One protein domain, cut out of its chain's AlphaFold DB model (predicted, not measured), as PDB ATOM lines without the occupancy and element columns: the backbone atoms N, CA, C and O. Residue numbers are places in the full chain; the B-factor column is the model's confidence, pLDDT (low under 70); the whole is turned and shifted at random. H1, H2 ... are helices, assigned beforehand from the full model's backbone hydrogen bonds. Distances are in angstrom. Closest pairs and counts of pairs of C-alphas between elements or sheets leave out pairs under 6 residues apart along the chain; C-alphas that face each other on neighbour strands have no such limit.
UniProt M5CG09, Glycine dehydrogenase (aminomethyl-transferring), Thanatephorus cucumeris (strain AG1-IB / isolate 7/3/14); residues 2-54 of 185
ATOM      1  N   LEU A   2     -27.532 -50.289 -99.681       97.56
ATOM      2  CA  LEU A   2     -28.688 -49.742-100.416       97.56
ATOM      3  C   LEU A   2     -28.468 -49.621-101.934       97.56
ATOM      4  O   LEU A   2     -29.252 -50.175-102.693       97.56
ATOM      5  N   ALA A   3     -27.348 -49.037-102.373       97.19
ATOM      6  CA  ALA A   3     -27.024 -48.938-103.801       97.19
ATOM      7  C   ALA A   3     -26.953 -50.305-104.520       97.19
ATOM      8  O   ALA A   3     -27.372 -50.418-105.664       97.19
ATOM      9  N   ALA A   4     -26.479 -51.363-103.847       97.62
ATOM     10  CA  ALA A   4     -26.444 -52.718-104.415       97.62
ATOM     11  C   ALA A   4     -27.841 -53.355-104.519       97.62
ATOM     12  O   ALA A   4     -28.051 -54.257-105.322       97.62
ATOM     13  N   LEU A   5     -28.786 -52.875-103.706       97.06
ATOM     14  CA  LEU A   5     -30.202 -53.226-103.762       97.06
ATOM     15  C   LEU A   5     -31.002 -52.276-104.675       97.06
ATOM     16  O   LEU A   5     -32.202 -52.471-104.822       97.06
ATOM     17  N   GLY A   6     -30.360 -51.265-105.278       97.44
ATOM     18  CA  GLY A   6     -31.006 -50.283-106.153       97.44
ATOM     19  C   GLY A   6     -31.777 -49.172-105.433       97.44
ATOM     20  O   GLY A   6     -32.640 -48.557-106.048       97.44
ATOM     21  N   TYR A   7     -31.489 -48.912-104.153       97.81
ATOM     22  CA  TYR A   7     -32.148 -47.859-103.372       97.81
ATOM     23  C   TYR A   7     -31.209 -46.698-103.050       97.81
ATOM     24  O   TYR A   7     -30.048 -46.900-102.682       97.81
ATOM     25  N   ASP A   8     -31.767 -45.488-103.084       96.25
ATOM     26  CA  ASP A   8     -31.059 -44.243-102.761       96.25
ATOM     27  C   ASP A   8     -31.162 -43.855-101.274       96.25
ATOM     28  O   ASP A   8     -30.401 -43.017-100.794       96.25
ATOM     29  N   SER A   9     -32.095 -44.454-100.522       97.06
ATOM     30  CA  SER A   9     -32.312 -44.173 -99.094       97.06
ATOM     31  C   SER A   9     -32.897 -45.368 -98.340       97.06
ATOM     32  O   SER A   9     -33.478 -46.281 -98.935       97.06
ATOM     33  N   MET A  10     -32.749 -45.352 -97.012       94.88
ATOM     34  CA  MET A  10     -33.367 -46.347 -96.133       94.88
ATOM     35  C   MET A  10     -34.893 -46.212 -96.156       94.88
ATOM     36  O   MET A  10     -35.608 -47.207 -96.157       94.88
ATOM     37  N   GLU A  11     -35.400 -44.985 -96.236       92.19
ATOM     38  CA  GLU A  11     -36.822 -44.668 -96.277       92.19
ATOM     39  C   GLU A  11     -37.503 -45.273 -97.505       92.19
ATOM     40  O   GLU A  11     -38.584 -45.851 -97.372       92.19
ATOM     41  N   ALA A  12     -36.865 -45.179 -98.680       94.50
ATOM     42  CA  ALA A  12     -37.358 -45.805 -99.906       94.50
ATOM     43  C   ALA A  12     -37.391 -47.335 -99.777       94.50
ATOM     44  O   ALA A  12     -38.416 -47.947-100.066       94.50
ATOM     45  N   PHE A  13     -36.318 -47.938 -99.259       96.06
ATOM     46  CA  PHE A  13     -36.249 -49.383 -99.032       96.06
ATOM     47  C   PHE A  13     -37.328 -49.880 -98.054       96.06
ATOM     48  O   PHE A  13     -38.013 -50.867 -98.322       96.06
ATOM     49  N   VAL A  14     -37.517 -49.185 -96.928       93.81
ATOM     50  CA  VAL A  14     -38.521 -49.546 -95.916       93.81
ATOM     51  C   VAL A  14     -39.938 -49.393 -96.462       93.81
ATOM     52  O   VAL A  14     -40.768 -50.265 -96.207       93.81
ATOM     53  N   ARG A  15     -40.220 -48.325 -97.222       92.06
ATOM     54  CA  ARG A  15     -41.534 -48.110 -97.849       92.06
ATOM     55  C   ARG A  15     -41.908 -49.249 -98.794       92.06
ATOM     56  O   ARG A  15     -43.048 -49.689 -98.778       92.06
ATOM     57  N   ASP A  16     -40.949 -49.746 -99.564       95.19
ATOM     58  CA  ASP A  16     -41.214 -50.816-100.524       95.19
ATOM     59  C   ASP A  16     -41.275 -52.202 -99.843       95.19
ATOM     60  O   ASP A  16     -41.859 -53.139-100.385       95.19
ATOM     61  N   THR A  17     -40.716 -52.338 -98.632       95.50
ATOM     62  CA  THR A  17     -40.687 -53.601 -97.869       95.50
ATOM     63  C   THR A  17     -41.893 -53.777 -96.941       95.50
ATOM     64  O   THR A  17     -42.386 -54.894 -96.773       95.50
ATOM     65  N   VAL A  18     -42.361 -52.702 -96.300       94.25
ATOM     66  CA  VAL A  18     -43.437 -52.746 -95.298       94.25
ATOM     67  C   VAL A  18     -44.705 -52.116 -95.874       94.25
ATOM     68  O   VAL A  18     -44.686 -50.924 -96.170       94.25
ATOM     69  N   PRO A  19     -45.824 -52.858 -95.981       94.50
ATOM     70  CA  PRO A  19     -47.076 -52.303 -96.482       94.50
ATOM     71  C   PRO A  19     -47.560 -51.100 -95.667       94.50
ATOM     72  O   PRO A  19     -47.644 -51.166 -94.437       94.50
ATOM     73  N   ASP A  20     -47.970 -50.037 -96.361       91.12
ATOM     74  CA  ASP A  20     -48.411 -48.785 -95.733       91.12
ATOM     75  C   ASP A  20     -49.569 -48.983 -94.741       91.12
ATOM     76  O   ASP A  20     -49.628 -48.312 -93.716       91.12
ATOM     77  N   SER A  21     -50.460 -49.954 -94.981       94.19
ATOM     78  CA  SER A  21     -51.626 -50.217 -94.124       94.19
ATOM     79  C   SER A  21     -51.287 -50.678 -92.704       94.19
ATOM     80  O   SER A  21     -52.149 -50.626 -91.831       94.19
ATOM     81  N   ILE A  22     -50.072 -51.187 -92.480       93.62
ATOM     82  CA  ILE A  22     -49.598 -51.648 -91.164       93.62
ATOM     83  C   ILE A  22     -48.397 -50.842 -90.661       93.62
ATOM     84  O   ILE A  22     -47.827 -51.166 -89.618       93.62
ATOM     85  N   ARG A  23     -47.982 -49.813 -91.404       89.12
ATOM     86  CA  ARG A  23     -46.827 -49.001 -91.047       89.12
ATOM     87  C   ARG A  23     -47.198 -48.049 -89.913       89.12
ATOM     88  O   ARG A  23     -48.196 -47.338 -89.980       89.12
ATOM     89  N   VAL A  24     -46.375 -48.031 -88.871       87.19
ATOM     90  CA  VAL A  24     -46.535 -47.101 -87.748       87.19
ATOM     91  C   VAL A  24     -46.066 -45.714 -88.184       87.19
ATOM     92  O   VAL A  24     -44.971 -45.576 -88.734       87.19
ATOM     93  N   ASP A  25     -46.896 -44.699 -87.946       80.06
ATOM     94  CA  ASP A  25     -46.551 -43.307 -88.233       80.06
ATOM     95  C   ASP A  25     -45.381 -42.853 -87.341       80.06
ATOM     96  O   ASP A  25     -45.340 -43.144 -86.141       80.06
ATOM     97  N   ALA A  26     -44.430 -42.124 -87.929       72.88
ATOM     98  CA  ALA A  26     -43.252 -41.597 -87.245       72.88
ATOM     99  C   ALA A  26     -43.595 -40.651 -86.076       72.88
ATOM    100  O   ALA A  26     -42.754 -40.402 -85.217       72.88
ATOM    101  N   GLN A  27     -44.825 -40.137 -86.009       76.06
ATOM    102  CA  GLN A  27     -45.309 -39.310 -84.904       76.06
ATOM    103  C   GLN A  27     -45.693 -40.115 -83.650       76.06
ATOM    104  O   GLN A  27     -45.808 -39.533 -82.573       76.06
ATOM    105  N   VAL A  28     -45.893 -41.436 -83.756       80.12
ATOM    106  CA  VAL A  28     -46.374 -42.279 -82.640       80.12
ATOM    107  C   VAL A  28     -45.262 -42.599 -81.642       80.12
ATOM    108  O   VAL A  28     -45.507 -42.636 -80.438       80.12
ATOM    109  N   VAL A  29     -44.041 -42.821 -82.126       75.62
ATOM    110  CA  VAL A  29     -42.865 -43.087 -81.291       75.62
ATOM    111  C   VAL A  29     -41.771 -42.127 -81.720       75.62
ATOM    112  O   VAL A  29     -41.260 -42.220 -82.831       75.62
ATOM    113  N   SER A  30     -41.420 -41.197 -80.838       75.50
ATOM    114  CA  SER A  30     -40.378 -40.201 -81.093       75.50
ATOM    115  C   SER A  30     -39.339 -40.184 -79.979       75.50
ATOM    116  O   SER A  30     -39.630 -40.547 -78.835       75.50
ATOM    117  N   GLU A  31     -38.147 -39.678 -80.285       76.00
ATOM    118  CA  GLU A  31     -37.107 -39.411 -79.282       76.00
ATOM    119  C   GLU A  31     -37.574 -38.414 -78.206       76.00
ATOM    120  O   GLU A  31     -37.043 -38.393 -77.102       76.00
ATOM    121  N   HIS A  32     -38.620 -37.622 -78.475       77.12
ATOM    122  CA  HIS A  32     -39.264 -36.804 -77.446       77.12
ATOM    123  C   HIS A  32     -40.054 -37.644 -76.436       77.12
ATOM    124  O   HIS A  32     -40.089 -37.306 -75.256       77.12
ATOM    125  N   SER A  33     -40.697 -38.727 -76.886       79.31
ATOM    126  CA  SER A  33     -41.468 -39.625 -76.016       79.31
ATOM    127  C   SER A  33     -40.588 -40.626 -75.262       79.31
ATOM    128  O   SER A  33     -40.890 -40.964 -74.120       79.31
ATOM    129  N   ILE A  34     -39.496 -41.081 -75.885       82.62
ATOM    130  CA  ILE A  34     -38.514 -41.996 -75.299       82.62
ATOM    131  C   ILE A  34     -37.121 -41.477 -75.686       82.62
ATOM    132  O   ILE A  34     -36.626 -41.819 -76.762       82.62
ATOM    133  N   PRO A  35     -36.497 -40.623 -74.858       85.25
ATOM    134  CA  PRO A  35     -35.193 -40.057 -75.178       85.25
ATOM    135  C   PRO A  35     -34.117 -41.139 -75.201       85.25
ATOM    136  O   PRO A  35     -34.047 -41.991 -74.310       85.25
ATOM    137  N   ALA A  36     -33.254 -41.083 -76.214       90.69
ATOM    138  CA  ALA A  36     -32.062 -41.908 -76.262       90.69
ATOM    139  C   ALA A  36     -31.091 -41.458 -75.162       90.69
ATOM    140  O   ALA A  36     -30.746 -40.281 -75.064       90.69
ATOM    141  N   LEU A  37     -30.656 -42.405 -74.337       94.00
ATOM    142  CA  LEU A  37     -29.622 -42.190 -73.333       94.00
ATOM    143  C   LEU A  37     -28.299 -42.742 -73.858       94.00
ATOM    144  O   LEU A  37     -28.265 -43.811 -74.470       94.00
ATOM    145  N   SER A  38     -27.199 -42.051 -73.572       96.75
ATOM    146  CA  SER A  38     -25.871 -42.657 -73.678       96.75
ATOM    147  C   SER A  38     -25.739 -43.842 -72.713       96.75
ATOM    148  O   SER A  38     -26.479 -43.958 -71.734       96.75
ATOM    149  N   GLU A  39     -24.755 -44.711 -72.939       98.00
ATOM    150  CA  GLU A  39     -24.500 -45.867 -72.068       98.00
ATOM    151  C   GLU A  39     -24.319 -45.456 -70.596       98.00
ATOM    152  O   GLU A  39     -24.914 -46.052 -69.698       98.00
ATOM    153  N   SER A  40     -23.562 -44.384 -70.340       98.19
ATOM    154  CA  SER A  40     -23.327 -43.881 -68.984       98.19
ATOM    155  C   SER A  40     -24.582 -43.289 -68.339       98.19
ATOM    156  O   SER A  40     -24.764 -43.408 -67.127       98.19
ATOM    157  N   GLU A  41     -25.445 -42.637 -69.120       97.38
ATOM    158  CA  GLU A  41     -26.733 -42.136 -68.628       97.38
ATOM    159  C   GLU A  41     -27.692 -43.279 -68.312       97.38
ATOM    160  O   GLU A  41     -28.323 -43.265 -67.256       97.38
ATOM    161  N   MET A  42     -27.752 -44.291 -69.178       96.94
ATOM    162  CA  MET A  42     -28.586 -45.469 -68.970       96.94
ATOM    163  C   MET A  42     -28.135 -46.268 -67.745       96.94
ATOM    164  O   MET A  42     -28.973 -46.672 -66.939       96.94
ATOM    165  N   LEU A  43     -26.824 -46.457 -67.560       97.94
ATOM    166  CA  LEU A  43     -26.282 -47.153 -66.393       97.94
ATOM    167  C   LEU A  43     -26.620 -46.411 -65.096       97.94
ATOM    168  O   LEU A  43     -27.172 -47.008 -64.176       97.94
ATOM    169  N   ARG A  44     -26.378 -45.096 -65.052       98.06
ATOM    170  CA  ARG A  44     -26.741 -44.260 -63.899       98.06
ATOM    171  C   ARG A  44     -28.237 -44.341 -63.600       98.06
ATOM    172  O   ARG A  44     -28.627 -44.515 -62.448       98.06
ATOM    173  N   ARG A  45     -29.083 -44.283 -64.632       96.50
ATOM    174  CA  ARG A  45     -30.532 -44.421 -64.470       96.50
ATOM    175  C   ARG A  45     -30.925 -45.795 -63.923       96.50
ATOM    176  O   ARG A  45     -31.797 -45.884 -63.061       96.50
ATOM    177  N   ALA A  46     -30.299 -46.865 -64.408       97.44
ATOM    178  CA  ALA A  46     -30.537 -48.218 -63.914       97.44
ATOM    179  C   ALA A  46     -30.123 -48.362 -62.441       97.44
ATOM    180  O   ALA A  46     -30.857 -48.970 -61.663       97.44
ATOM    181  N   GLU A  47     -29.002 -47.760 -62.037       98.00
ATOM    182  CA  GLU A  47     -28.548 -47.725 -60.642       98.00
ATOM    183  C   GLU A  47     -29.523 -46.966 -59.735       98.00
ATOM    184  O   GLU A  47     -29.855 -47.454 -58.655       98.00
ATOM    185  N   GLU A  48     -30.041 -45.815 -60.172       97.94
ATOM    186  CA  GLU A  48     -31.070 -45.069 -59.434       97.94
ATOM    187  C   GLU A  48     -32.305 -45.931 -59.155       97.94
ATOM    188  O   GLU A  48     -32.771 -45.993 -58.019       97.94
ATOM    189  N   VAL A  49     -32.814 -46.625 -60.179       97.81
ATOM    190  CA  VAL A  49     -33.971 -47.523 -60.036       97.81
ATOM    191  C   VAL A  49     -33.623 -48.714 -59.143       97.81
ATOM    192  O   VAL A  49     -34.405 -49.078 -58.266       97.81
ATOM    193  N   ALA A  50     -32.442 -49.310 -59.314       97.94
ATOM    194  CA  ALA A  50     -31.998 -50.436 -58.499       97.94
ATOM    195  C   ALA A  50     -31.857 -50.064 -57.013       97.94
ATOM    196  O   ALA A  50     -32.168 -50.890 -56.153       97.94
ATOM    197  N   ASN A  51     -31.450 -48.828 -56.709       97.81
ATOM    198  CA  ASN A  51     -31.317 -48.306 -55.346       97.81
ATOM    199  C   ASN A  51     -32.662 -48.068 -54.643       97.81
ATOM    200  O   ASN A  51     -32.684 -47.897 -53.425       97.81
ATOM    201  N   MET A  52     -33.784 -48.106 -55.369       98.19
ATOM    202  CA  MET A  52     -35.122 -48.098 -54.768       98.19
ATOM    203  C   MET A  52     -35.503 -49.459 -54.161       98.19
ATOM    204  O   MET A  52     -36.445 -49.533 -53.374       98.19
ATOM    205  N   ASN A  53     -34.795 -50.542 -54.508       98.12
ATOM    206  CA  ASN A  53     -35.071 -51.878 -53.982       98.12
ATOM    207  C   ASN A  53     -34.434 -52.091 -52.602       98.12
ATOM    208  O   ASN A  53     -33.246 -51.843 -52.393       98.12
ATOM    209  N   GLU A  54     -35.186 -52.685 -51.673       97.38
ATOM    210  CA  GLU A  54     -34.665 -53.067 -50.360       97.38
ATOM    211  C   GLU A  54     -34.135 -54.507 -50.355       97.38
ATOM    212  O   GLU A  54     -34.890 -55.480 -50.393       97.38
TER     213      GLU A  54
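AT A GLANCE: This is residues 2 to 54 of the 185 residues of the protein "Glycine dehydrogenase (aminomethyl-transferring)" of Thanatephorus cucumeris (strain AG1-IB / isolate 7/3/14) (UniProt M5CG09). The printed part is a drawn-out, bowed chain with a small helical end, H1 and H2, at one extremity and a single helix, H3, at the other, joined by a long bare link, residues 18 to 38. No body of packed helices forms between these ends. The printed part has 53 residues with three named helices, H1, H2 and H3 in chain order, and no named strand. The class is all helix, though under half of the residues, 24 of 53, are in named elements. The whole is extended, with a radius of gyration of the C-alphas of 18.3 A and spans of 54 by 27 by 18 A.

IN THESE COORDINATES: H1 is residues 2 to 5, 5.1 A from first to last C-alpha, and begins with C-alpha 2 at (-28.688, -49.742, -100.416). H2 is residues 10 to 17, 10.5 A long, and begins with C-alpha 10 at (-33.367, -46.347, -96.133). H3, the longest helix, is residues 39 to 50, 16.2 A long, and ends with C-alpha 50 at (-31.998, -50.436, -58.499).

HOW THE PARTS SIT: H1 and H2 are close but not clearly touching; their closest C-alphas, those of Leu 2 and Met 10, are 7.2 A apart. H3 is apart from H1 and from H2. In H2 and H3 every pair of O i and N i+4 is within hydrogen-bond range; H1 is too short for such a pair, and its one pair of O i and N i+3 is within range.

THE WHOLE: The two C-alphas farthest apart, those of Gly 6 and Glu 54, are 56.0 A from each other. The printed part has no cut. The link from H1 to H2 is tight, and that from H2 to H3 is long, with 21 residues. Residues 24 to 36 stand free, as do residues 46 to 54, of which 46 to 50 belong to H3. The mean pLDDT of the printed part is 92.1, and no printed residue is under 70.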